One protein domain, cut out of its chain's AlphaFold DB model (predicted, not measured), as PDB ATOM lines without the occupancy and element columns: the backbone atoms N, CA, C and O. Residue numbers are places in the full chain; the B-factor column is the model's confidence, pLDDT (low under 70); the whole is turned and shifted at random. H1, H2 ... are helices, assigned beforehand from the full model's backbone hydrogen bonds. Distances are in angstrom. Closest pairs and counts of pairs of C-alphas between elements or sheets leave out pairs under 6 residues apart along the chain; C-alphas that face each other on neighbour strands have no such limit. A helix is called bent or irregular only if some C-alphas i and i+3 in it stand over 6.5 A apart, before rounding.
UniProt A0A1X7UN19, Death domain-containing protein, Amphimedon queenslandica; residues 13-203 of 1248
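This is residues 13 to 203 of the 1248 residues of the protein "Death domain-containing protein" of Amphimedon queenslandica (UniProt A0A1X7UN19). Two lobes of helices sit at the two ends of a rod, joined by one long, kinked helix, H6, that slants across the rod between them, touching H1 and H5 of one lobe and H9 and H11 of the other. One lobe holds H1 to H5, with H2, H3 and H4 in an up-and-down bundle; the other holds H7 to H11, where H9, H10 and H11 bundle with H6. The printed part has 191 residues with eleven named helices, H1 to H11 in chain order, and no named strand: the class is all helix. The whole is loose, with a radius of gyration of the C-alphas of 20.5 A, and spans 66 by 26 by 25 A.

Start at H1, residues 13 to 24, whose residues 14 to 19 touch H4, residues 57 to 69; their closest C-alphas, of Leu 15 and Ser 66, are 6.3 A apart. Next find H2, residues 29 to 39, and H3, residues 43 to 52, which with H4 make a bundle, up and down, each helix running against the one before. H2 and H4 touch at Trp 32 and Leu 61, closest C-alphas 5.2 A apart, at a shallow tilt of 21 degrees. H5, residues 83 to 92, touches H2, closest C-alphas Arg 38 and Ala 89 at 5.3 A. H5 and H6, residues 96 to 121, form a hairpin, closest C-alphas Ser 87 and Ala 99 at 4.9 A. Further on, H7, residues 125 to 134, and H8, residues 140 to 148, form a hairpin, closest C-alphas Ala 129 and Val 143 at 5.6 A. H9, residues 153 to 170, touches H8 and, with H6, is a hub touching four helices; H6 and H9 run opposite ways at a shallow tilt of 7 degrees, closest C-alphas Ser 119 and Arg 157 at 5.7 A. H10, residues 174 to 184, and H11, residues 189 to 202, complete that up-and-down bundle of four, as a hairpin with closest C-alphas Cys 183 and Ile 189 at 4.2 A. Every O i to N i+4 pair is within hydrogen-bond range in H3, H4, H5, H7, H8, H9 and H10; H1 has 7 of 8, H2 5 of 7, H6 19 of 22 and H11 9 of 10.

Find C-alpha 13 at (217.400, 122.683, 188.125), where H1 begins. H6 runs 36.9 A from C-alpha 96 at (213.399, 141.605, 171.171), with a kink of 44 degrees near residue 115; H9 runs 25.7 A. H11 runs 20.4 A to C-alpha 202 at (222.531, 137.216, 185.622). H1, H2 and H6 are irregular: C-alphas 13 and 16 are 7.3 A apart, 30 and 33 8.0 A, 113 and 116 7.4 A.

The farthest C-alphas, of Val 51 and Pro 151, are 66.3 A apart. The printed part has no cut; the link from H4 to H5, residues 70 to 82, is long and the others are tight. Its mean pLDDT is 82.6; residues 29, 150 to 151 and 201 to 203 are under 70.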
ATOM      1  N   SER A  13     218.395 122.344 187.099       78.50
ATOM      2  CA  SER A  13     217.400 122.683 188.125       78.50
ATOM      3  C   SER A  13     216.627 123.971 187.813       78.50
ATOM      4  O   SER A  13     215.466 124.087 188.206       78.50
ATOM      5  N   ASP A  14     217.192 124.881 187.012       78.75
ATOM      6  CA  ASP A  14     216.518 126.099 186.549       78.75
ATOM      7  C   ASP A  14     215.532 125.863 185.391       78.75
ATOM      8  O   ASP A  14     214.831 126.788 184.982       78.75
ATOM      9  N   LEU A  15     215.409 124.633 184.875       82.25
ATOM     10  CA  LEU A  15     214.568 124.312 183.712       82.25
ATOM     11  C   LEU A  15     213.118 124.805 183.853       82.25
ATOM     12  O   LEU A  15     212.581 125.415 182.930       82.25
ATOM     13  N   ILE A  16     212.497 124.588 185.015       79.50
ATOM     14  CA  ILE A  16     211.122 125.040 185.288       79.50
ATOM     15  C   ILE A  16     211.068 126.576 185.353       79.50
ATOM     16  O   ILE A  16     210.172 127.181 184.761       79.50
ATOM     17  N   ASN A  17     212.058 127.208 185.994       75.62
ATOM     18  CA  ASN A  17     212.163 128.666 186.109       75.62
ATOM     19  C   ASN A  17     212.260 129.322 184.724       75.62
ATOM     20  O   ASN A  17     211.507 130.250 184.431       75.62
ATOM     21  N   VAL A  18     213.136 128.812 183.853       82.44
ATOM     22  CA  VAL A  18     213.328 129.301 182.477       82.44
ATOM     23  C   VAL A  18     212.059 129.119 181.642       82.44
ATOM     24  O   VAL A  18     211.630 130.059 180.971       82.44
ATOM     25  N   ILE A  19     211.421 127.944 181.705       82.81
ATOM     26  CA  ILE A  19     210.173 127.658 180.980       82.81
ATOM     27  C   ILE A  19     209.062 128.631 181.398       82.81
ATOM     28  O   ILE A  19     208.414 129.235 180.539       82.81
ATOM     29  N   ASP A  20     208.845 128.825 182.698       80.00
ATOM     30  CA  ASP A  20     207.777 129.699 183.189       80.00
ATOM     31  C   ASP A  20     208.088 131.187 182.998       80.00
ATOM     32  O   ASP A  20     207.167 131.980 182.785       80.00
ATOM     33  N   LEU A  21     209.363 131.581 183.000       78.94
ATOM     34  CA  LEU A  21     209.779 132.934 182.642       78.94
ATOM     35  C   LEU A  21     209.528 133.214 181.149       78.94
ATOM     36  O   LEU A  21     208.948 134.246 180.815       78.94
ATOM     37  N   LEU A  22     209.854 132.272 180.255       81.56
ATOM     38  CA  LEU A  22     209.548 132.371 178.821       81.56
ATOM     39  C   LEU A  22     208.033 132.430 178.552       81.56
ATOM     40  O   LEU A  22     207.598 133.249 177.736       81.56
ATOM     41  N   LYS A  23     207.216 131.645 179.276       81.88
ATOM     42  CA  LYS A  23     205.741 131.756 179.241       81.88
ATOM     43  C   LYS A  23     205.278 133.159 179.651       81.88
ATOM     44  O   LYS A  23     204.519 133.781 178.910       81.88
ATOM     45  N   LYS A  24     205.755 133.682 180.791       77.50
ATOM     46  CA  LYS A  24     205.410 135.028 181.305       77.50
ATOM     47  C   LYS A  24     205.806 136.144 180.329       77.50
ATOM     48  O   LYS A  24     205.042 137.085 180.133       77.50
ATOM     49  N   CYS A  25     206.942 136.002 179.644       79.38
ATOM     50  CA  CYS A  25     207.395 136.950 178.620       79.38
ATOM     51  C   CYS A  25     206.627 136.843 177.284       79.38
ATOM     52  O   CYS A  25     206.822 137.681 176.401       79.38
ATOM     53  N   GLY A  26     205.742 135.850 177.121       78.19
ATOM     54  CA  GLY A  26     204.928 135.653 175.918       78.19
ATOM     55  C   GLY A  26     205.642 134.919 174.779       78.19
ATOM     56  O   GLY A  26     205.313 135.134 173.608       78.19
ATOM     57  N   PHE A  27     206.632 134.069 175.080       83.56
ATOM     58  CA  PHE A  27     207.281 133.251 174.058       83.56
ATOM     59  C   PHE A  27     206.320 132.195 173.487       83.56
ATOM     60  O   PHE A  27     205.648 131.465 174.215       83.56
ATOM     61  N   GLN A  28     206.273 132.091 172.158       74.44
ATOM     62  CA  GLN A  28     205.435 131.125 171.447       74.44
ATOM     63  C   GLN A  28     206.210 129.815 171.272       74.44
ATOM     64  O   GLN A  28     207.082 129.725 170.408       74.44
ATOM     65  N   GLY A  29     205.871 128.798 172.071       69.75
ATOM     66  CA  GLY A  29     206.575 127.507 172.093       69.75
ATOM     67  C   GLY A  29     206.657 126.784 170.744       69.75
ATOM     68  O   GLY A  29     207.579 126.012 170.525       69.75
ATOM     69  N   THR A  30     205.782 127.111 169.787       74.19
ATOM     70  CA  THR A  30     205.839 126.623 168.396       74.19
ATOM     71  C   THR A  30     207.119 126.997 167.637       74.19
ATOM     72  O   THR A  30     207.340 126.469 166.555       74.19
ATOM     73  N   LYS A  31     207.977 127.876 168.178       80.62
ATOM     74  CA  LYS A  31     209.299 128.213 167.617       80.62
ATOM     75  C   LYS A  31     210.489 127.552 168.334       80.62
ATOM     76  O   LYS A  31     211.612 128.036 168.222       80.62
ATOM     77  N   TRP A  32     210.265 126.464 169.072       85.69
ATOM     78  CA  TRP A  32     211.312 125.785 169.847       85.69
ATOM     79  C   TRP A  32     212.505 125.289 168.999       85.69
ATOM     80  O   TRP A  32     213.634 125.391 169.465       85.69
ATOM     81  N   GLN A  33     212.292 124.849 167.749       84.69
ATOM     82  CA  GLN A  33     213.369 124.420 166.833       84.69
ATOM     83  C   GLN A  33     214.341 125.573 166.506       84.69
ATOM     84  O   GLN A  33     215.551 125.455 166.689       84.69
ATOM     85  N   ASP A  34     213.799 126.713 166.059       84.38
ATOM     86  CA  ASP A  34     214.549 127.935 165.720       84.38
ATOM     87  C   ASP A  34     215.257 128.515 166.960       84.38
ATOM     88  O   ASP A  34     216.377 129.009 166.852       84.38
ATOM     89  N   LEU A  35     214.656 128.382 168.151       88.00
ATOM     90  CA  LEU A  35     215.303 128.725 169.421       88.00
ATOM     91  C   LEU A  35     216.486 127.787 169.726       88.00
ATOM     92  O   LEU A  35     217.589 128.270 169.964       88.00
ATOM     93  N   GLY A  36     216.289 126.466 169.677       86.44
ATOM     94  CA  GLY A  36     217.323 125.472 169.990       86.44
ATOM     95  C   GLY A  36     218.577 125.604 169.125       86.44
ATOM     96  O   GLY A  36     219.690 125.630 169.649       86.44
ATOM     97  N   LEU A  37     218.399 125.797 167.814       87.69
ATOM     98  CA  LEU A  37     219.501 126.022 166.868       87.69
ATOM     99  C   LEU A  37     220.318 127.291 167.187       87.69
ATOM    100  O   LEU A  37     221.526 127.335 166.948       87.69
ATOM    101  N   ARG A  38     219.680 128.334 167.735       86.88
ATOM    102  CA  ARG A  38     220.342 129.600 168.112       86.88
ATOM    103  C   ARG A  38     221.033 129.519 169.463       86.88
ATOM    104  O   ARG A  38     222.117 130.077 169.608       86.88
ATOM    105  N   LEU A  39     220.440 128.780 170.398       88.00
ATOM    106  CA  LEU A  39     221.045 128.425 171.682       88.00
ATOM    107  C   LEU A  39     222.273 127.511 171.526       88.00
ATOM    108  O   LEU A  39     223.078 127.435 172.445       88.00
ATOM    109  N   GLY A  40     222.452 126.860 170.368       86.12
ATOM    110  CA  GLY A  40     223.657 126.097 170.015       86.12
ATOM    111  C   GLY A  40     223.449 124.594 169.818       86.12
ATOM    112  O   GLY A  40     224.424 123.885 169.569       86.12
ATOM    113  N   LEU A  41     222.209 124.102 169.893       89.94
ATOM    114  CA  LEU A  41     221.898 122.701 169.607       89.94
ATOM    115  C   LEU A  41     222.097 122.383 168.120       89.94
ATOM    116  O   LEU A  41     221.830 123.215 167.248       89.94
ATOM    117  N   LEU A  42     222.556 121.169 167.821       87.62
ATOM    118  CA  LEU A  42     222.673 120.676 166.452       87.62
ATOM    119  C   LEU A  42     221.299 120.312 165.883       87.62
ATOM    120  O   LEU A  42     220.371 119.942 166.604       87.62
ATOM    121  N   LYS A  43     221.185 120.388 164.554       85.81
ATOM    122  CA  LYS A  43     219.955 120.048 163.828       85.81
ATOM    123  C   LYS A  43     219.505 118.616 164.125       85.81
ATOM    124  O   LYS A  43     218.340 118.409 164.437       85.81
ATOM    125  N   ASP A  44     220.443 117.677 164.131       84.81
ATOM    126  CA  ASP A  44     220.226 116.262 164.433       84.81
ATOM    127  C   ASP A  44     219.639 116.062 165.849       84.81
ATOM    128  O   ASP A  44     218.726 115.260 166.035       84.81
ATOM    129  N   THR A  45     220.098 116.839 166.838       85.19
ATOM    130  CA  THR A  45     219.579 116.838 168.219       85.19
ATOM    131  C   THR A  45     218.151 117.384 168.288       85.19
ATOM    132  O   THR A  45     217.300 116.818 168.976       85.19
ATOM    133  N   VAL A  46     217.862 118.462 167.553       86.69
ATOM    134  CA  VAL A  46     216.519 119.058 167.457       86.69
ATOM    135  C   VAL A  46     215.545 118.098 166.757       86.69
ATOM    136  O   VAL A  46     214.456 117.850 167.271       86.69
ATOM    137  N   GLU A  47     215.944 117.481 165.644       84.06
ATOM    138  CA  GLU A  47     215.128 116.491 164.927       84.06
ATOM    139  C   GLU A  47     214.919 115.209 165.755       84.06
ATOM    140  O   GLU A  47     213.824 114.648 165.753       84.06
ATOM    141  N   ALA A  48     215.907 114.779 166.549       84.00
ATOM    142  CA  ALA A  48     215.752 113.659 167.479       84.00
ATOM    143  C   ALA A  48     214.743 113.941 168.611       84.00
ATOM    144  O   ALA A  48     214.040 113.023 169.040       84.00
ATOM    145  N   ILE A  49     214.634 115.190 169.084       87.31
ATOM    146  CA  ILE A  49     213.588 115.603 170.036       87.31
ATOM    147  C   ILE A  49     212.205 115.530 169.367       87.31
ATOM    148  O   ILE A  49     211.285 114.944 169.938       87.31
ATOM    149  N   GLU A  50     212.066 116.042 168.143       84.56
ATOM    150  CA  GLU A  50     210.796 116.048 167.400       84.56
ATOM    151  C   GLU A  50     210.296 114.633 167.065       84.56
ATOM    152  O   GLU A  50     209.125 114.321 167.276       84.56
ATOM    153  N   VAL A  51     211.190 113.740 166.623       84.75
ATOM    154  CA  VAL A  51     210.875 112.325 166.348       84.75
ATOM    155  C   VAL A  51     210.467 111.565 167.617       84.75
ATOM    156  O   VAL A  51     209.678 110.623 167.545       84.75
ATOM    157  N   LYS A  52     210.979 111.966 168.787       81.69
ATOM    158  CA  LYS A  52     210.684 111.332 170.081       81.69
ATOM    159  C   LYS A  52     209.376 111.831 170.714       81.69
ATOM    160  O   LYS A  52     208.754 111.075 171.458       81.69
ATOM    161  N   TYR A  53     208.953 113.060 170.409       84.12
ATOM    162  CA  TYR A  53     207.741 113.690 170.955       84.12
ATOM    163  C   TYR A  53     206.851 114.314 169.854       84.12
ATOM    164  O   TYR A  53     206.517 115.500 169.919       84.12
ATOM    165  N   PRO A  54     206.453 113.539 168.825       74.44
ATOM    166  CA  PRO A  54     205.810 114.075 167.629       74.44
ATOM    167  C   PRO A  54     204.467 114.740 167.952       74.44
ATOM    168  O   PRO A  54     203.548 114.111 168.475       74.44
ATOM    169  N   GLY A  55     204.356 116.026 167.613       72.25
ATOM    170  CA  GLY A  55     203.170 116.853 167.860       72.25
ATOM    171  C   GLY A  55     203.116 117.522 169.241       72.25
ATOM    172  O   GLY A  55     202.395 118.509 169.387       72.25
ATOM    173  N   ASP A  56     203.901 117.076 170.228       81.94
ATOM    174  CA  ASP A  56     203.954 117.721 171.546       81.94
ATOM    175  C   ASP A  56     204.988 118.856 171.569       81.94
ATOM    176  O   ASP A  56     206.140 118.716 171.987       81.94
ATOM    177  N   VAL A  57     204.530 120.027 171.130       81.56
ATOM    178  CA  VAL A  57     205.285 121.288 171.141       81.56
ATOM    179  C   VAL A  57     205.770 121.674 172.549       81.56
ATOM    180  O   VAL A  57     206.805 122.331 172.676       81.56
ATOM    181  N   TYR A  58     205.055 121.288 173.613       83.19
ATOM    182  CA  TYR A  58     205.423 121.644 174.983       83.19
ATOM    183  C   TYR A  58     206.547 120.753 175.515       83.19
ATOM    184  O   TYR A  58     207.536 121.262 176.054       83.19
ATOM    185  N   GLN A  59     206.446 119.440 175.305       83.31
ATOM    186  CA  GLN A  59     207.513 118.506 175.652       83.31
ATOM    187  C   GLN A  59     208.763 118.756 174.797       83.31
ATOM    188  O   GLN A  59     209.867 118.762 175.337       83.31
ATOM    189  N   CYS A  60     208.614 119.074 173.505       85.69
ATOM    190  CA  CYS A  60     209.753 119.431 172.654       85.69
ATOM    191  C   CYS A  60     210.485 120.699 173.132       85.69
ATOM    192  O   CYS A  60     211.712 120.697 173.217       85.69
ATOM    193  N   LEU A  61     209.763 121.766 173.509       87.50
ATOM    194  CA  LEU A  61     210.378 122.960 174.109       87.50
ATOM    195  C   LEU A  61     211.075 122.635 175.441       87.50
ATOM    196  O   LEU A  61     212.165 123.143 175.708       87.50
ATOM    197  N   THR A  62     210.462 121.777 176.258       88.06
ATOM    198  CA  THR A  62     211.005 121.351 177.556       88.06
ATOM    199  C   THR A  62     212.317 120.581 177.384       88.06
ATOM    200  O   THR A  62     213.300 120.890 178.054       88.06
ATOM    201  N   GLU A  63     212.382 119.635 176.445       88.62
ATOM    202  CA  GLU A  63     213.609 118.880 176.160       88.62
ATOM    203  C   GLU A  63     214.672 119.733 175.448       88.62
ATOM    204  O   GLU A  63     215.859 119.605 175.738       88.62
ATOM    205  N   CYS A  64     214.269 120.675 174.593       90.12
ATOM    206  CA  CYS A  64     215.175 121.652 173.986       90.12
ATOM    207  C   CYS A  64     215.892 122.505 175.049       90.12
ATOM    208  O   CYS A  64     217.114 122.642 175.025       90.12
ATOM    209  N   LEU A  65     215.153 123.044 176.023       90.69
ATOM    210  CA  LEU A  65     215.734 123.827 177.122       90.69
ATOM    211  C   LEU A  65     216.523 122.942 178.105       90.69
ATOM    212  O   LEU A  65     217.553 123.370 178.617       90.69
ATOM    213  N   SER A  66     216.103 121.690 178.309       89.38
ATOM    214  CA  SER A  66     216.834 120.660 179.067       89.38
ATOM    215  C   SER A  66     218.201 120.340 178.442       89.38
ATOM    216  O   SER A  66     219.199 120.250 179.155       89.38
ATOM    217  N   HIS A  67     218.284 120.230 177.112       88.00
ATOM    218  CA  HIS A  67     219.548 120.046 176.389       88.00
ATOM    219  C   HIS A  67     220.435 121.302 176.425       88.00
ATOM    220  O   HIS A  67     221.647 121.178 176.609       88.00
ATOM    221  N   TRP A  68     219.851 122.503 176.332       91.75
ATOM    222  CA  TRP A  68     220.585 123.766 176.483       91.75
ATOM    223  C   TRP A  68     221.193 123.930 177.887       91.75
ATOM    224  O   TRP A  68     222.397 124.144 178.003       91.75
ATOM    225  N   LEU A  69     220.414 123.723 178.955       87.75
ATOM    226  CA  LEU A  69     220.894 123.784 180.350       87.75
ATOM    227  C   LEU A  69     221.887 122.663 180.708       87.75
ATOM    228  O   LEU A  69     222.623 122.764 181.686       87.75
ATOM    229  N   ARG A  70     221.939 121.589 179.911       86.69
ATOM    230  CA  ARG A  70     222.977 120.543 179.980       86.69
ATOM    231  C   ARG A  70     224.206 120.839 179.113       86.69
ATOM    232  O   ARG A  70     225.102 120.001 179.068       86.69
ATOM    233  N   ARG A  71     224.255 121.999 178.444       88.25
ATOM    234  CA  ARG A  71     225.360 122.464 177.583       88.25
ATOM    235  C   ARG A  71     225.693 121.481 176.451       88.25
ATOM    236  O   ARG A  71     226.850 121.303 176.084       88.25
ATOM    237  N   VAL A  72     224.671 120.806 175.920       82.81
ATOM    238  CA  VAL A  72     224.817 119.820 174.836       82.81
ATOM    239  C   VAL A  72     225.178 120.529 173.522       82.81
ATOM    240  O   VAL A  72     224.807 121.681 173.313       82.81
ATOM    241  N   ASP A  73     225.878 119.844 172.619       89.88
ATOM    242  CA  ASP A  73     226.308 120.365 171.314       89.88
ATOM    243  C   ASP A  73     227.196 121.629 171.406       89.88
ATOM    244  O   ASP A  73     228.238 121.605 172.055       89.88
ATOM    245  N   ASN A  74     226.834 122.723 170.724       87.31
ATOM    246  CA  ASN A  74     227.656 123.931 170.577       87.31
ATOM    247  C   ASN A  74     227.194 125.081 171.494       87.31
ATOM    248  O   ASN A  74     227.469 126.250 171.221       87.31
ATOM    249  N   VAL A  75     226.475 124.778 172.580       85.19
ATOM    250  CA  VAL A  75     225.927 125.786 173.510       85.19
ATOM    251  C   VAL A  75     227.017 126.681 174.106       85.19
ATOM    252  O   VAL A  75     226.860 127.901 174.163       85.19
ATOM    253  N   ASP A  76     228.177 126.122 174.455       83.38
ATOM    254  CA  ASP A  76     229.289 126.918 174.985       83.38
ATOM    255  C   ASP A  76     229.908 127.857 173.936       83.38
ATOM    256  O   ASP A  76     230.316 128.969 174.272       83.38
ATOM    257  N   SER A  77     229.868 127.509 172.641       79.62
ATOM    258  CA  SER A  77     230.265 128.438 171.569       79.62
ATOM    259  C   SER A  77     229.214 129.526 171.290       79.62
ATOM    260  O   SER A  77     229.450 130.411 170.468       79.62
ATOM    261  N   ARG A  78     228.044 129.456 171.937       77.25
ATOM    262  CA  ARG A  78     226.981 130.476 171.933       77.25
ATOM    263  C   ARG A  78     226.924 131.285 173.233       77.25
ATOM    264  O   ARG A  78     225.964 132.017 173.448       77.25
ATOM    265  N   GLY A  79     227.964 131.195 174.065       73.06
ATOM    266  CA  GLY A  79     228.072 131.931 175.325       73.06
ATOM    267  C   GLY A  79     227.612 131.149 176.555       73.06
ATOM    268  O   GLY A  79     227.550 131.733 177.631       73.06
ATOM    269  N   GLY A  80     227.316 129.851 176.424       82.12
ATOM    270  CA  GLY A  80     226.912 128.988 177.535       82.12
ATOM    271  C   GLY A  80     225.413 129.031 177.832       82.12
ATOM    272  O   GLY A  80     224.598 129.468 177.012       82.12
ATOM    273  N   ALA A  81     225.039 128.547 179.014       83.25
ATOM    274  CA  ALA A  81     223.655 128.479 179.471       83.25
ATOM    275  C   ALA A  81     223.376 129.610 180.473       83.25
ATOM    276  O   ALA A  81     223.567 129.448 181.672       83.25
ATOM    277  N   ASN A  82     222.958 130.782 179.997       82.88
ATOM    278  CA  ASN A  82     222.662 131.944 180.841       82.88
ATOM    279  C   ASN A  82     221.589 132.842 180.204       82.88
ATOM    280  O   ASN A  82     221.169 132.636 179.063       82.88
ATOM    281  N   PHE A  83     221.084 133.826 180.955       81.19
ATOM    282  CA  PHE A  83     220.004 134.679 180.453       81.19
ATOM    283  C   PHE A  83     220.441 135.620 179.326       81.19
ATOM    284  O   PHE A  83     219.586 135.974 178.519       81.19
ATOM    285  N   ASP A  84     221.730 135.951 179.198       78.00
ATOM    286  CA  ASP A  84     222.231 136.728 178.060       78.00
ATOM    287  C   ASP A  84     222.281 135.897 176.768       78.00
ATOM    288  O   ASP A  84     221.745 136.347 175.756       78.00
ATOM    289  N   SER A  85     222.783 134.653 176.784       83.75
ATOM    290  CA  SER A  85     222.737 133.791 175.587       83.75
ATOM    291  C   SER A  85     221.299 133.458 175.160       83.75
ATOM    292  O   SER A  85     220.997 133.416 173.964       83.75
ATOM    293  N   LEU A  86     220.367 133.330 176.115       86.31
ATOM    294  CA  LEU A  86     218.930 133.220 175.838       86.31
ATOM    295  C   LEU A  86     218.327 134.532 175.299       86.31
ATOM    296  O   LEU A  86     217.518 134.499 174.369       86.31
ATOM    297  N   SER A  87     218.726 135.683 175.846       83.00
ATOM    298  CA  SER A  87     218.301 137.016 175.404       83.00
ATOM    299  C   SER A  87     218.751 137.303 173.970       83.00
ATOM    300  O   SER A  87     217.930 137.700 173.143       83.00
ATOM    301  N   ASP A  88     220.006 137.011 173.626       81.81
ATOM    302  CA  ASP A  88     220.540 137.198 172.275       81.81
ATOM    303  C   ASP A  88     220.021 136.153 171.280       81.81
ATOM    304  O   ASP A  88     219.737 136.496 170.125       81.81
ATOM    305  N   ALA A  89     219.768 134.910 171.710       86.00
ATOM    306  CA  ALA A  89     219.025 133.950 170.898       86.00
ATOM    307  C   ALA A  89     217.636 134.512 170.538       86.00
ATOM    308  O   ALA A  89     217.317 134.621 169.351       86.00
ATOM    309  N   LEU A  90     216.854 134.975 171.523       85.62
ATOM    310  CA  LEU A  90     215.546 135.612 171.310       85.62
ATOM    311  C   LEU A  90     215.639 136.884 170.448       85.62
ATOM    312  O   LEU A  90     214.839 137.066 169.528       85.62
ATOM    313  N   ARG A  91     216.620 137.757 170.693       83.12
ATOM    314  CA  ARG A  91     216.857 138.978 169.909       83.12
ATOM    315  C   ARG A  91     217.141 138.633 168.445       83.12
ATOM    316  O   ARG A  91     216.510 139.205 167.560       83.12
ATOM    317  N   SER A  92     217.965 137.616 168.180       82.56
ATOM    318  CA  SER A  92     218.243 137.135 166.818       82.56
ATOM    319  C   SER A  92     217.033 136.474 166.128       82.56
ATOM    320  O   SER A  92     216.968 136.462 164.897       82.56
ATOM    321  N   MET A  93     216.048 135.960 166.881       83.62
ATOM    322  CA  MET A  93     214.742 135.500 166.362       83.62
ATOM    323  C   MET A  93     213.775 136.657 166.028       83.62
ATOM    324  O   MET A  93     212.598 136.409 165.747       83.62
ATOM    325  N   ASN A  94     214.220 137.917 166.118       79.38
ATOM    326  CA  ASN A  94     213.374 139.117 166.125       79.38
ATOM    327  C   ASN A  94     212.298 139.086 167.235       79.38
ATOM    328  O   ASN A  94     211.190 139.600 167.075       79.38
ATOM    329  N   LYS A  95     212.614 138.476 168.387       84.19
ATOM    330  CA  LYS A  95     211.779 138.453 169.600       84.19
ATOM    331  C   LYS A  95     212.313 139.412 170.675       84.19
ATOM    332  O   LYS A  95     212.182 139.142 171.864       84.19
ATOM    333  N   THR A  96     212.848 140.567 170.275       80.00
ATOM    334  CA  THR A  96     213.399 141.605 171.171       80.00
ATOM    335  C   THR A  96     212.431 142.001 172.294       80.00
ATOM    336  O   THR A  96     212.824 142.059 173.449       80.00
ATOM    337  N   ALA A  97     211.132 142.150 172.004       78.62
ATOM    338  CA  ALA A  97     210.116 142.452 173.025       78.62
ATOM    339  C   ALA A  97     209.879 141.322 174.057       78.62
ATOM    340  O   ALA A  97     209.272 141.566 175.097       78.62
ATOM    341  N   VAL A  98     210.331 140.092 173.781       81.38
ATOM    342  CA  VAL A  98     210.379 138.982 174.750       81.38
ATOM    343  C   VAL A  98     211.681 139.058 175.552       81.38
ATOM    344  O   VAL A  98     211.641 138.894 176.764       81.38
ATOM    345  N   ALA A  99     212.809 139.368 174.902       79.50
ATOM    346  CA  ALA A  99     214.122 139.518 175.535       79.50
ATOM    347  C   ALA A  99     214.172 140.675 176.556       79.50
ATOM    348  O   ALA A  99     214.608 140.480 177.688       79.50
ATOM    349  N   GLU A 100     213.636 141.855 176.228       78.69
ATOM    350  CA  GLU A 100     213.607 142.973 177.185       78.69
ATOM    351  C   GLU A 100     212.637 142.705 178.357       78.69
ATOM    352  O   GLU A 100     212.921 143.070 179.498       78.69
ATOM    353  N   LYS A 101     211.535 141.969 178.125       81.56
ATOM    354  CA  LYS A 101     210.659 141.469 179.208       81.56
ATOM    355  C   LYS A 101     211.350 140.430 180.092       81.56
ATOM    356  O   LYS A 101     211.139 140.445 181.302       81.56
ATOM    357  N   LEU A 102     212.182 139.565 179.506       81.25
ATOM    358  CA  LEU A 102     213.010 138.589 180.218       81.25
ATOM    359  C   LEU A 102     213.942 139.322 181.190       81.25
ATOM    360  O   LEU A 102     213.894 139.074 182.394       81.25
ATOM    361  N   LYS A 103     214.701 140.302 180.678       77.00
ATOM    362  CA  LYS A 103     215.608 141.149 181.466       77.00
ATOM    363  C   LYS A 103     214.878 141.889 182.591       77.00
ATOM    364  O   LYS A 103     215.314 141.850 183.741       77.00
ATOM    365  N   HIS A 104     213.740 142.506 182.278       79.44
ATOM    366  CA  HIS A 104     212.923 143.234 183.248       79.44
ATOM    367  C   HIS A 104     212.392 142.331 184.377       79.44
ATOM    368  O   HIS A 104     212.506 142.680 185.553       79.44
ATOM    369  N   HIS A 105     211.867 141.142 184.053       77.44
ATOM    370  CA  HIS A 105     211.395 140.200 185.071       77.44
ATOM    371  C   HIS A 105     212.525 139.676 185.971       77.44
ATOM    372  O   HIS A 105     212.314 139.583 187.178       77.44
ATOM    373  N   VAL A 106     213.712 139.376 185.427       78.19
ATOM    374  CA  VAL A 106     214.867 138.923 186.232       78.19
ATOM    375  C   VAL A 106     215.289 139.996 187.238       78.19
ATOM    376  O   VAL A 106     215.387 139.706 188.430       78.19
ATOM    377  N   LEU A 107     215.458 141.249 186.798       80.12
ATOM    378  CA  LEU A 107     215.830 142.365 187.680       80.12
ATOM    379  C   LEU A 107     214.766 142.617 188.763       80.12
ATOM    380  O   LEU A 107     215.098 142.828 189.930       80.12
ATOM    381  N   MET A 108     213.481 142.497 188.419       79.88
ATOM    382  CA  MET A 108     212.406 142.566 189.411       79.88
ATOM    383  C   MET A 108     212.422 141.395 190.403       79.88
ATOM    384  O   MET A 108     212.127 141.608 191.579       79.88
ATOM    385  N   THR A 109     212.791 140.178 189.997       76.94
ATOM    386  CA  THR A 109     212.983 139.060 190.936       76.94
ATOM    387  C   THR A 109     214.139 139.328 191.905       76.94
ATOM    388  O   THR A 109     213.952 139.125 193.102       76.94
ATOM    389  N   ILE A 110     215.278 139.861 191.442       80.44
ATOM    390  CA  ILE A 110     216.410 140.238 192.316       80.44
ATOM    391  C   ILE A 110     215.951 141.232 193.395       80.44
ATOM    392  O   ILE A 110     216.146 140.987 194.586       80.44
ATOM    393  N   PHE A 111     215.269 142.313 192.999       83.75
ATOM    394  CA  PHE A 111     214.775 143.316 193.947       83.75
ATOM    395  C   PHE A 111     213.783 142.735 194.968       83.75
ATOM    396  O   PHE A 111     213.930 142.961 196.170       83.75
ATOM    397  N   ASN A 112     212.788 141.954 194.522       80.12
ATOM    398  CA  ASN A 112     211.805 141.364 195.437       80.12
ATOM    399  C   ASN A 112     212.455 140.373 196.424       80.12
ATOM    400  O   ASN A 112     212.059 140.352 197.587       80.12
ATOM    401  N   ASN A 113     213.481 139.619 196.010       77.69
ATOM    402  CA  ASN A 113     214.214 138.703 196.895       77.69
ATOM    403  C   ASN A 113     214.979 139.440 198.014       77.69
ATOM    404  O   ASN A 113     215.099 138.917 199.120       77.69
ATOM    405  N   ARG A 114     215.490 140.653 197.753       79.69
ATOM    406  CA  ARG A 114     216.239 141.456 198.742       79.69
ATOM    407  C   ARG A 114     215.366 142.416 199.564       79.69
ATOM    408  O   ARG A 114     215.853 142.975 200.545       79.69
ATOM    409  N   HIS A 115     214.083 142.571 199.225       80.19
ATOM    410  CA  HIS A 115     213.158 143.531 199.848       80.19
ATOM    411  C   HIS A 115     213.114 143.442 201.383       80.19
ATOM    412  O   HIS A 115     213.207 144.463 202.060       80.19
ATOM    413  N   THR A 116     213.027 142.228 201.938       78.56
ATOM    414  CA  THR A 116     212.950 141.988 203.393       78.56
ATOM    415  C   THR A 116     214.222 142.408 204.132       78.56
ATOM    416  O   THR A 116     214.146 142.916 205.247       78.56
ATOM    417  N   VAL A 117     215.394 142.226 203.515       80.81
ATOM    418  CA  VAL A 117     216.675 142.657 204.094       80.81
ATOM    419  C   VAL A 117     216.765 144.182 204.046       80.81
ATOM    420  O   VAL A 117     217.084 144.825 205.040       80.81
ATOM    421  N   LEU A 118     216.388 144.789 202.918       83.06
ATOM    422  CA  LEU A 118     216.397 146.243 202.759       83.06
ATOM    423  C   LEU A 118     215.438 146.952 203.737       83.06
ATOM    424  O   LEU A 118     215.832 147.940 204.358       83.06
ATOM    425  N   SER A 119     214.217 146.443 203.944       82.25
ATOM    426  CA  SER A 119     213.246 147.061 204.868       82.25
ATOM    427  C   SER A 119     213.653 146.947 206.347       82.25
ATOM    428  O   SER A 119     213.203 147.731 207.187       82.25
ATOM    429  N   GLN A 120     214.569 146.033 206.677       81.38
ATOM    430  CA  GLN A 120     215.158 145.900 208.012       81.38
ATOM    431  C   GLN A 120     216.463 146.698 208.173       81.38
ATOM    432  O   GLN A 120     216.695 147.269 209.244       81.38
ATOM    433  N   SER A 121     217.289 146.789 207.129       78.75
ATOM    434  CA  SER A 121     218.668 147.284 207.234       78.75
ATOM    435  C   SER A 121     218.890 148.729 206.775       78.75
ATOM    436  O   SER A 121     219.797 149.369 207.300       78.75
ATOM    437  N   LEU A 122     218.091 149.280 205.849       82.62
ATOM    438  CA  LEU A 122     218.367 150.609 205.279       82.62
ATOM    439  C   LEU A 122     218.370 151.720 206.342       82.62
ATOM    440  O   LEU A 122     217.393 151.924 207.066       82.62
ATOM    441  N   CYS A 123     219.467 152.464 206.423       70.50
ATOM    442  CA  CYS A 123     219.604 153.647 207.272       70.50
ATOM    443  C   CYS A 123     219.436 154.938 206.453       70.50
ATOM    444  O   CYS A 123     219.763 154.959 205.271       70.50
ATOM    445  N   ASP A 124     218.895 155.983 207.088       81.56
ATOM    446  CA  ASP A 124     218.536 157.277 206.480       81.56
ATOM    447  C   ASP A 124     217.779 157.179 205.137       81.56
ATOM    448  O   ASP A 124     218.259 157.554 204.067       81.56
ATOM    449  N   SER A 125     216.540 156.687 205.195       86.88
ATOM    450  CA  SER A 125     215.670 156.586 204.016       86.88
ATOM    451  C   SER A 125     215.367 157.933 203.347       86.88
ATOM    452  O   SER A 125     215.070 157.954 202.154       86.88
ATOM    453  N   VAL A 126     215.449 159.050 204.081       85.56
ATOM    454  CA  VAL A 126     215.207 160.396 203.539       85.56
ATOM    455  C   VAL A 126     216.437 160.897 202.780       85.56
ATOM    456  O   VAL A 126     216.296 161.364 201.649       85.56
ATOM    457  N   GLY A 127     217.640 160.721 203.334       84.12
ATOM    458  CA  GLY A 127     218.901 160.974 202.636       84.12
ATOM    459  C   GLY A 127     219.052 160.114 201.379       84.12
ATOM    460  O   GLY A 127     219.364 160.644 200.312       84.12
ATOM    461  N   ILE A 128     218.725 158.815 201.456       88.94
ATOM    462  CA  ILE A 128     218.687 157.932 200.277       88.94
ATOM    463  C   ILE A 128     217.698 158.466 199.228       88.94
ATOM    464  O   ILE A 128     218.063 158.574 198.060       88.94
ATOM    465  N   ALA A 129     216.471 158.835 199.614       88.38
ATOM    466  CA  ALA A 129     215.490 159.379 198.669       88.38
ATOM    467  C   ALA A 129     215.995 160.660 197.974       88.38
ATOM    468  O   ALA A 129     215.802 160.813 196.768       88.38
ATOM    469  N   GLY A 130     216.689 161.541 198.703       84.81
ATOM    470  CA  GLY A 130     217.326 162.737 198.144       84.81
ATOM    471  C   GLY A 130     218.447 162.424 197.144       84.81
ATOM    472  O   GLY A 130     218.508 163.043 196.084       84.81
ATOM    473  N   LEU A 131     219.293 161.429 197.432       87.00
ATOM    474  CA  LEU A 131     220.352 160.985 196.514       87.00
ATOM    475  C   LEU A 131     219.779 160.339 195.242       87.00
ATOM    476  O   LEU A 131     220.203 160.671 194.139       87.00
ATOM    477  N   LEU A 132     218.761 159.483 195.365       88.75
ATOM    478  CA  LEU A 132     218.094 158.862 194.209       88.75
ATOM    479  C   LEU A 132     217.310 159.875 193.354       88.75
ATOM    480  O   LEU A 132     217.099 159.643 192.165       88.75
ATOM    481  N   PHE A 133     216.887 161.000 193.934       88.50
ATOM    482  CA  PHE A 133     216.324 162.133 193.196       88.50
ATOM    483  C   PHE A 133     217.403 162.950 192.467       88.50
ATOM    484  O   PHE A 133     217.185 163.355 191.326       88.50
ATOM    485  N   ALA A 134     218.588 163.135 193.063       80.88
ATOM    486  CA  ALA A 134     219.731 163.749 192.379       80.88
ATOM    487  C   ALA A 134     220.178 162.922 191.154       80.88
ATOM    488  O   ALA A 134     220.379 163.479 190.076       80.88
ATOM    489  N   GLU A 135     220.194 161.591 191.285       84.88
ATOM    490  CA  GLU A 135     220.400 160.627 190.187       84.88
ATOM    491  C   GLU A 135     219.182 160.480 189.243       84.88
ATOM    492  O   GLU A 135     219.172 159.629 188.355       84.88
ATOM    493  N   ARG A 136     218.134 161.304 189.413       83.25
ATOM    494  CA  ARG A 136     216.895 161.344 188.601       83.25
ATOM    495  C   ARG A 136     216.078 160.044 188.557       83.25
ATOM    496  O   ARG A 136     215.159 159.934 187.749       83.25
ATOM    497  N   MET A 137     216.375 159.079 189.425       86.19
ATOM    498  CA  MET A 137     215.667 157.799 189.516       86.19
ATOM    499  C   MET A 137     214.306 157.941 190.214       86.19
ATOM    500  O   MET A 137     213.350 157.261 189.850       86.19
ATOM    501  N   LEU A 138     214.208 158.813 191.223       90.12
ATOM    502  CA  LEU A 138     212.948 159.125 191.907       90.12
ATOM    503  C   LEU A 138     212.396 160.487 191.477       90.12
ATOM    504  O   LEU A 138     213.146 161.407 191.157       90.12
ATOM    505  N   THR A 139     211.071 160.635 191.516       87.56
ATOM    506  CA  THR A 139     210.388 161.920 191.299       87.56
ATOM    507  C   THR A 139     210.293 162.727 192.597       87.56
ATOM    508  O   THR A 139     210.326 162.168 193.695       87.56
ATOM    509  N   GLN A 140     210.089 164.044 192.491       81.25
ATOM    510  CA  GLN A 140     209.859 164.909 193.660       81.25
ATOM    511  C   GLN A 140     208.647 164.448 194.492       81.25
ATOM    512  O   GLN A 140     208.660 164.541 195.716       81.25
ATOM    513  N   GLU A 141     207.617 163.902 193.838       85.00
ATOM    514  CA  GLU A 141     206.449 163.309 194.495       85.00
ATOM    515  C   GLU A 141     206.819 162.050 195.294       85.00
ATOM    516  O   GLU A 141     206.391 161.894 196.439       85.00
ATOM    517  N   ALA A 142     207.656 161.171 194.733       85.00
ATOM    518  CA  ALA A 142     208.155 159.985 195.426       85.00
ATOM    519  C   ALA A 142     209.009 160.360 196.653       85.00
ATOM    520  O   ALA A 142     208.814 159.796 197.729       85.00
ATOM    521  N   VAL A 143     209.873 161.378 196.541       86.81
ATOM    522  CA  VAL A 143     210.593 161.938 197.700       86.81
ATOM    523  C   VAL A 143     209.614 162.518 198.721       86.81
ATOM    524  O   VAL A 143     209.744 162.232 199.909       86.81
ATOM    525  N   SER A 144     208.589 163.269 198.294       83.62
ATOM    526  CA  SER A 144     207.593 163.808 199.229       83.62
ATOM    527  C   SER A 144     206.793 162.714 199.936       83.62
ATOM    528  O   SER A 144     206.482 162.877 201.112       83.62
ATOM    529  N   ARG A 145     206.539 161.565 199.287       87.06
ATOM    530  CA  ARG A 145     205.942 160.386 199.936       87.06
ATOM    531  C   ARG A 145     206.843 159.869 201.066       87.06
ATOM    532  O   ARG A 145     206.362 159.729 202.191       87.06
ATOM    533  N   VAL A 146     208.147 159.692 200.823       87.75
ATOM    534  CA  VAL A 146     209.122 159.275 201.860       87.75
ATOM    535  C   VAL A 146     209.237 160.302 202.997       87.75
ATOM    536  O   VAL A 146     209.213 159.925 204.167       87.75
ATOM    537  N   VAL A 147     209.297 161.600 202.681       83.25
ATOM    538  CA  VAL A 147     209.362 162.685 203.680       83.25
ATOM    539  C   VAL A 147     208.059 162.798 204.482       83.25
ATOM    540  O   VAL A 147     208.099 163.045 205.684       83.25
ATOM    541  N   SER A 148     206.895 162.548 203.874       81.25
ATOM    542  CA  SER A 148     205.606 162.581 204.582       81.25
ATOM    543  C   SER A 148     205.455 161.464 205.629       81.25
ATOM    544  O   SER A 148     204.721 161.623 206.600       81.25
ATOM    545  N   ALA A 149     206.209 160.365 205.497       84.50
ATOM    546  CA  ALA A 149     206.247 159.260 206.457       84.50
ATOM    547  C   ALA A 149     207.120 159.527 207.710       84.50
ATOM    548  O   ALA A 149     207.349 158.615 208.509       84.50
ATOM    549  N   SER A 150     207.630 160.753 207.891       53.66
ATOM    550  CA  SER A 150     208.750 161.076 208.790       53.66
ATOM    551  C   SER A 150     208.441 161.299 210.290       53.66
ATOM    552  O   SER A 150     209.060 162.166 210.913       53.66
ATOM    553  N   PRO A 151     207.574 160.485 210.920       61.38
ATOM    554  CA  PRO A 151     207.847 160.054 212.298       61.38
ATOM    555  C   PRO A 151     208.110 158.543 212.438       61.38
ATOM    556  O   PRO A 151     208.526 158.104 213.506       61.38
ATOM    557  N   SER A 152     207.892 157.729 211.395       77.25
ATOM    558  CA  SER A 152     208.071 156.268 211.454       77.25
ATOM    559  C   SER A 152     209.158 155.799 210.488       77.25
ATOM    560  O   SER A 152     208.941 155.738 209.279       77.25
ATOM    561  N   ILE A 153     210.317 155.403 211.025       76.56
ATOM    562  CA  ILE A 153     211.432 154.836 210.245       76.56
ATOM    563  C   ILE A 153     210.991 153.603 209.422       76.56
ATOM    564  O   ILE A 153     211.318 153.551 208.237       76.56
ATOM    565  N   PRO A 154     210.196 152.644 209.954       81.06
ATOM    566  CA  PRO A 154     209.606 151.581 209.135       81.06
ATOM    567  C   PRO A 154     208.780 152.100 207.949       81.06
ATOM    568  O   PRO A 154     208.921 151.589 206.841       81.06
ATOM    569  N   ASN A 155     207.969 153.146 208.142       81.31
ATOM    570  CA  ASN A 155     207.126 153.686 207.070       81.31
ATOM    571  C   ASN A 155     207.958 154.454 206.030       81.31
ATOM    572  O   ASN A 155     207.678 154.340 204.842       81.31
ATOM    573  N   GLN A 156     208.993 155.196 206.447       84.50
ATOM    574  CA  GLN A 156     209.949 155.833 205.531       84.50
ATOM    575  C   GLN A 156     210.652 154.790 204.648       84.50
ATOM    576  O   GLN A 156     210.786 154.994 203.443       84.50
ATOM    577  N   ARG A 157     211.075 153.662 205.236       88.62
ATOM    578  CA  ARG A 157     211.720 152.552 204.516       88.62
ATOM    579  C   ARG A 157     210.777 151.883 203.524       88.62
ATOM    580  O   ARG A 157     211.164 151.683 202.378       88.62
ATOM    581  N   GLU A 158     209.548 151.574 203.932       87.25
ATOM    582  CA  GLU A 158     208.568 150.931 203.051       87.25
ATOM    583  C   GLU A 158     208.107 151.879 201.929       87.25
ATOM    584  O   GLU A 158     207.981 151.462 200.778       87.25
ATOM    585  N   ALA A 159     207.949 153.179 202.215       87.62
ATOM    586  CA  ALA A 159     207.679 154.200 201.201       87.62
ATOM    587  C   ALA A 159     208.838 154.340 200.199       87.62
ATOM    588  O   ALA A 159     208.599 154.414 198.993       87.62
ATOM    589  N   LEU A 160     210.089 154.318 200.679       91.69
ATOM    590  CA  LEU A 160     211.281 154.341 199.831       91.69
ATOM    591  C   LEU A 160     211.359 153.088 198.952       91.69
ATOM    592  O   LEU A 160     211.583 153.204 197.751       91.69
ATOM    593  N   LEU A 161     211.144 151.898 199.513       91.69
ATOM    594  CA  LEU A 161     211.190 150.650 198.749       91.69
ATOM    595  C   LEU A 161     210.033 150.530 197.756       91.69
ATOM    596  O   LEU A 161     210.242 150.034 196.652       91.69
ATOM    597  N   THR A 162     208.857 151.066 198.085       89.56
ATOM    598  CA  THR A 162     207.737 151.196 197.141       89.56
ATOM    599  C   THR A 162     208.107 152.123 195.978       89.56
ATOM    600  O   THR A 162     207.958 151.736 194.822       89.56
ATOM    601  N   ALA A 163     208.687 153.294 196.257       89.50
ATOM    602  CA  ALA A 163     209.156 154.229 195.234       89.50
ATOM    603  C   ALA A 163     210.281 153.647 194.350       89.50
ATOM    604  O   ALA A 163     210.269 153.806 193.130       89.50
ATOM    605  N   VAL A 164     211.232 152.916 194.939       90.75
ATOM    606  CA  VAL A 164     212.278 152.182 194.203       90.75
ATOM    607  C   VAL A 164     211.662 151.083 193.332       90.75
ATOM    608  O   VAL A 164     212.082 150.900 192.192       90.75
ATOM    609  N   LYS A 165     210.632 150.384 193.820       88.50
ATOM    610  CA  LYS A 165     209.903 149.363 193.056       88.50
ATOM    611  C   LYS A 165     209.183 149.963 191.847       88.50
ATOM    612  O   LYS A 165     209.301 149.408 190.760       88.50
ATOM    613  N   GLU A 166     208.505 151.100 192.017       86.88
ATOM    614  CA  GLU A 166     207.887 151.879 190.930       86.88
ATOM    615  C   GLU A 166     208.928 152.318 189.880       86.88
ATOM    616  O   GLU A 166     208.702 152.170 188.677       86.88
ATOM    617  N   ALA A 167     210.099 152.790 190.320       86.12
ATOM    618  CA  ALA A 167     211.190 153.180 189.427       86.12
ATOM    619  C   ALA A 167     211.753 151.987 188.631       86.12
ATOM    620  O   ALA A 167     211.853 152.064 187.409       86.12
ATOM    621  N   VAL A 168     212.038 150.844 189.273       85.19
ATOM    622  CA  VAL A 168     212.551 149.637 188.583       85.19
ATOM    623  C   VAL A 168     211.490 148.995 187.670       85.19
ATOM    624  O   VAL A 168     211.839 148.409 186.644       85.19
ATOM    625  N   GLN A 169     210.198 149.149 187.982       79.81
ATOM    626  CA  GLN A 169     209.089 148.795 187.081       79.81
ATOM    627  C   GLN A 169     209.000 149.700 185.839       79.81
ATOM    628  O   GLN A 169     208.420 149.288 184.835       79.81
ATOM    629  N   THR A 170     209.592 150.895 185.883       80.69
ATOM    630  CA  THR A 170     209.552 151.888 184.798       80.69
ATOM    631  C   THR A 170     210.824 151.847 183.942       80.69
ATOM    632  O   THR A 170     210.733 151.750 182.720       80.69
ATOM    633  N   ASP A 171     212.004 151.841 184.569       79.19
ATOM    634  CA  ASP A 171     213.301 151.597 183.926       79.19
ATOM    635  C   ASP A 171     214.087 150.517 184.699       79.19
ATOM    636  O   ASP A 171     214.498 150.767 185.838       79.19
ATOM    637  N   PRO A 172     214.369 149.338 184.103       72.69
ATOM    638  CA  PRO A 172     215.164 148.294 184.750       72.69
ATOM    639  C   PRO A 172     216.599 148.716 185.122       72.69
ATOM    640  O   PRO A 172     217.193 148.098 186.010       72.69
ATOM    641  N   ASN A 173     217.172 149.762 184.510       78.94
ATOM    642  CA  ASN A 173     218.491 150.271 184.906       78.94
ATOM    643  C   ASN A 173     218.468 150.955 186.285       78.94
ATOM    644  O   ASN A 173     219.490 150.952 186.970       78.94
ATOM    645  N   SER A 174     217.300 151.417 186.755       84.50
ATOM    646  CA  SER A 174     217.109 151.997 188.094       84.50
ATOM    647  C   SER A 174     217.647 151.108 189.221       84.50
ATOM    648  O   SER A 174     218.082 151.616 190.248       84.50
ATOM    649  N   LEU A 175     217.664 149.778 189.048       87.00
ATOM    650  CA  LEU A 175     218.187 148.873 190.076       87.00
ATOM    651  C   LEU A 175     219.718 148.965 190.216       87.00
ATOM    652  O   LEU A 175     220.231 148.828 191.324       87.00
ATOM    653  N   HIS A 176     220.438 149.261 189.125       84.75
ATOM    654  CA  HIS A 176     221.876 149.553 189.177       84.75
ATOM    655  C   HIS A 176     222.117 150.902 189.863       84.75
ATOM    656  O   HIS A 176     222.959 150.992 190.751       84.75
ATOM    657  N   THR A 177     221.350 151.937 189.499       86.12
ATOM    658  CA  THR A 177     221.435 153.272 190.119       86.12
ATOM    659  C   THR A 177     221.172 153.205 191.624       86.12
ATOM    660  O   THR A 177     221.952 153.738 192.409       86.12
ATOM    661  N   PHE A 178     220.140 152.468 192.041       91.50
ATOM    662  CA  PHE A 178     219.839 152.211 193.448       91.50
ATOM    663  C   PHE A 178     221.003 151.533 194.178       91.50
ATOM    664  O   PHE A 178     221.441 152.017 195.221       91.50
ATOM    665  N   ALA A 179     221.541 150.445 193.620       89.00
ATOM    666  CA  ALA A 179     222.650 149.715 194.224       89.00
ATOM    667  C   ALA A 179     223.931 150.566 194.321       89.00
ATOM    668  O   ALA A 179     224.579 150.575 195.366       89.00
ATOM    669  N   ASN A 180     224.239 151.359 193.289       85.19
ATOM    670  CA  ASN A 180     225.354 152.309 193.287       85.19
ATOM    671  C   ASN A 180     225.197 153.396 194.364       85.19
ATOM    672  O   ASN A 180     226.159 153.696 195.067       85.19
ATOM    673  N   VAL A 181     223.995 153.956 194.546       87.94
ATOM    674  CA  VAL A 181     223.721 154.931 195.620       87.94
ATOM    675  C   VAL A 181     223.826 154.289 197.008       87.94
ATOM    676  O   VAL A 181     224.333 154.918 197.931       87.94
ATOM    677  N   LEU A 182     223.445 153.020 197.185       87.50
ATOM    678  CA  LEU A 182     223.727 152.314 198.442       87.50
ATOM    679  C   LEU A 182     225.236 152.115 198.676       87.50
ATOM    680  O   LEU A 182     225.680 152.203 199.819       87.50
ATOM    681  N   CYS A 183     226.035 151.926 197.619       85.25
ATOM    682  CA  CYS A 183     227.497 151.849 197.705       85.25
ATOM    683  C   CYS A 183     228.188 153.179 198.062       85.25
ATOM    684  O   CYS A 183     229.327 153.144 198.527       85.25
ATOM    685  N   THR A 184     227.546 154.343 197.893       79.88
ATOM    686  CA  THR A 184     228.130 155.636 198.317       79.88
ATOM    687  C   THR A 184     227.943 155.903 199.815       79.88
ATOM    688  O   THR A 184     228.650 156.733 200.389       79.88
ATOM    689  N   ILE A 185     227.023 155.188 200.470       81.94
ATOM    690  CA  ILE A 185     226.684 155.359 201.885       81.94
ATOM    691  C   ILE A 185     227.449 154.321 202.711       81.94
ATOM    692  O   ILE A 185     227.189 153.123 202.613       81.94
ATOM    693  N   SER A 186     228.366 154.777 203.572       73.75
ATOM    694  CA  SER A 186     229.332 153.931 204.300       73.75
ATOM    695  C   SER A 186     228.724 152.783 205.119       73.75
ATOM    696  O   SER A 186     229.363 151.750 205.304       73.75
ATOM    697  N   THR A 187     227.485 152.939 205.576       78.06
ATOM    698  CA  THR A 187     226.705 151.951 206.336       78.06
ATOM    699  C   THR A 187     225.890 150.981 205.474       78.06
ATOM    700  O   THR A 187     225.459 149.953 205.989       78.06
ATOM    701  N   ASN A 188     225.688 151.264 204.181       84.69
ATOM    702  CA  ASN A 188     224.897 150.439 203.257       84.69
ATOM    703  C   ASN A 188     225.748 149.744 202.165       84.69
ATOM    704  O   ASN A 188     225.185 149.006 201.356       84.69
ATOM    705  N   ILE A 189     227.081 149.928 202.146       81.31
ATOM    706  CA  ILE A 189     227.980 149.420 201.084       81.31
ATOM    707  C   ILE A 189     227.776 147.927 200.796       81.31
ATOM    708  O   ILE A 189     227.663 147.533 199.638       81.31
ATOM    709  N   SER A 190     227.686 147.086 201.831       81.25
ATOM    710  CA  SER A 190     227.491 145.639 201.664       81.25
ATOM    711  C   SER A 190     226.153 145.286 201.004       81.25
ATOM    712  O   SER A 190     226.094 144.337 200.224       81.25
ATOM    713  N   LEU A 191     225.093 146.058 201.262       85.06
ATOM    714  CA  LEU A 191     223.777 145.875 200.642       85.06
ATOM    715  C   LEU A 191     223.810 146.273 199.162       85.06
ATOM    716  O   LEU A 191     223.309 145.528 198.323       85.06
ATOM    717  N   GLY A 192     224.434 147.412 198.842       85.75
ATOM    718  CA  GLY A 192     224.636 147.855 197.462       85.75
ATOM    719  C   GLY A 192     225.463 146.853 196.657       85.75
ATOM    720  O   GLY A 192     225.015 146.385 195.612       85.75
ATOM    721  N   GLN A 193     226.615 146.433 197.192       82.75
ATOM    722  CA  GLN A 193     227.492 145.465 196.535       82.75
ATOM    723  C   GLN A 193     226.799 144.113 196.329       82.75
ATOM    724  O   GLN A 193     226.864 143.576 195.231       82.75
ATOM    725  N   THR A 194     226.048 143.605 197.314       84.38
ATOM    726  CA  THR A 194     225.292 142.345 197.166       84.38
ATOM    727  C   THR A 194     224.273 142.412 196.020       84.38
ATOM    728  O   THR A 194     224.079 141.428 195.310       84.38
ATOM    729  N   ILE A 195     223.631 143.569 195.802       85.31
ATOM    730  CA  ILE A 195     222.696 143.758 194.681       85.31
ATOM    731  C   ILE A 195     223.453 143.839 193.345       85.31
ATOM    732  O   ILE A 195     223.000 143.248 192.367       85.31
ATOM    733  N   LEU A 196     224.610 144.510 193.287       82.56
ATOM    734  CA  LEU A 196     225.465 144.525 192.091       82.56
ATOM    735  C   LEU A 196     225.993 143.122 191.748       82.56
ATOM    736  O   LEU A 196     225.988 142.736 190.580       82.56
ATOM    737  N   ASP A 197     226.378 142.341 192.756       79.00
ATOM    738  CA  ASP A 197     226.846 140.963 192.607       79.00
ATOM    739  C   ASP A 197     225.717 140.061 192.075       79.00
ATOM    740  O   ASP A 197     225.908 139.377 191.065       79.00
ATOM    741  N   ASP A 198     224.516 140.126 192.671       76.62
ATOM    742  CA  ASP A 198     223.313 139.438 192.177       76.62
ATOM    743  C   ASP A 198     222.982 139.820 190.724       76.62
ATOM    744  O   ASP A 198     222.643 138.951 189.924       76.62
ATOM    745  N   ILE A 199     223.078 141.102 190.357       79.81
ATOM    746  CA  ILE A 199     222.860 141.564 188.978       79.81
ATOM    747  C   ILE A 199     223.919 140.970 188.044       79.81
ATOM    748  O   ILE A 199     223.569 140.407 187.007       79.81
ATOM    749  N   SER A 200     225.200 141.044 188.419       72.88
ATOM    750  CA  SER A 200     226.323 140.564 187.601       72.88
ATOM    751  C   SER A 200     226.281 139.053 187.341       72.88
ATOM    752  O   SER A 200     226.718 138.594 186.287       72.88
ATOM    753  N   LYS A 201     225.688 138.284 188.264       68.19
ATOM    754  CA  LYS A 201     225.435 136.844 188.122       68.19
ATOM    755  C   LYS A 201     224.485 136.526 186.963       68.19
ATOM    756  O   LYS A 201     224.616 135.474 186.346       68.19
ATOM    757  N   TYR A 202     223.522 137.406 186.685       63.25
ATOM    758  CA  TYR A 202     222.531 137.216 185.622       63.25
ATOM    759  C   TYR A 202     222.831 138.019 184.346       63.25
ATOM    760  O   TYR A 202     222.336 137.634 183.289       63.25
ATOM    761  N   PHE A 203     223.640 139.083 184.444       67.50
ATOM    762  CA  PHE A 203     224.047 139.967 183.342       67.50
ATOM    763  C   PHE A 203     225.553 140.318 183.424       67.50
ATOM    764  O   PHE A 203     225.907 141.441 183.801       67.50
TER     765      PHE A 203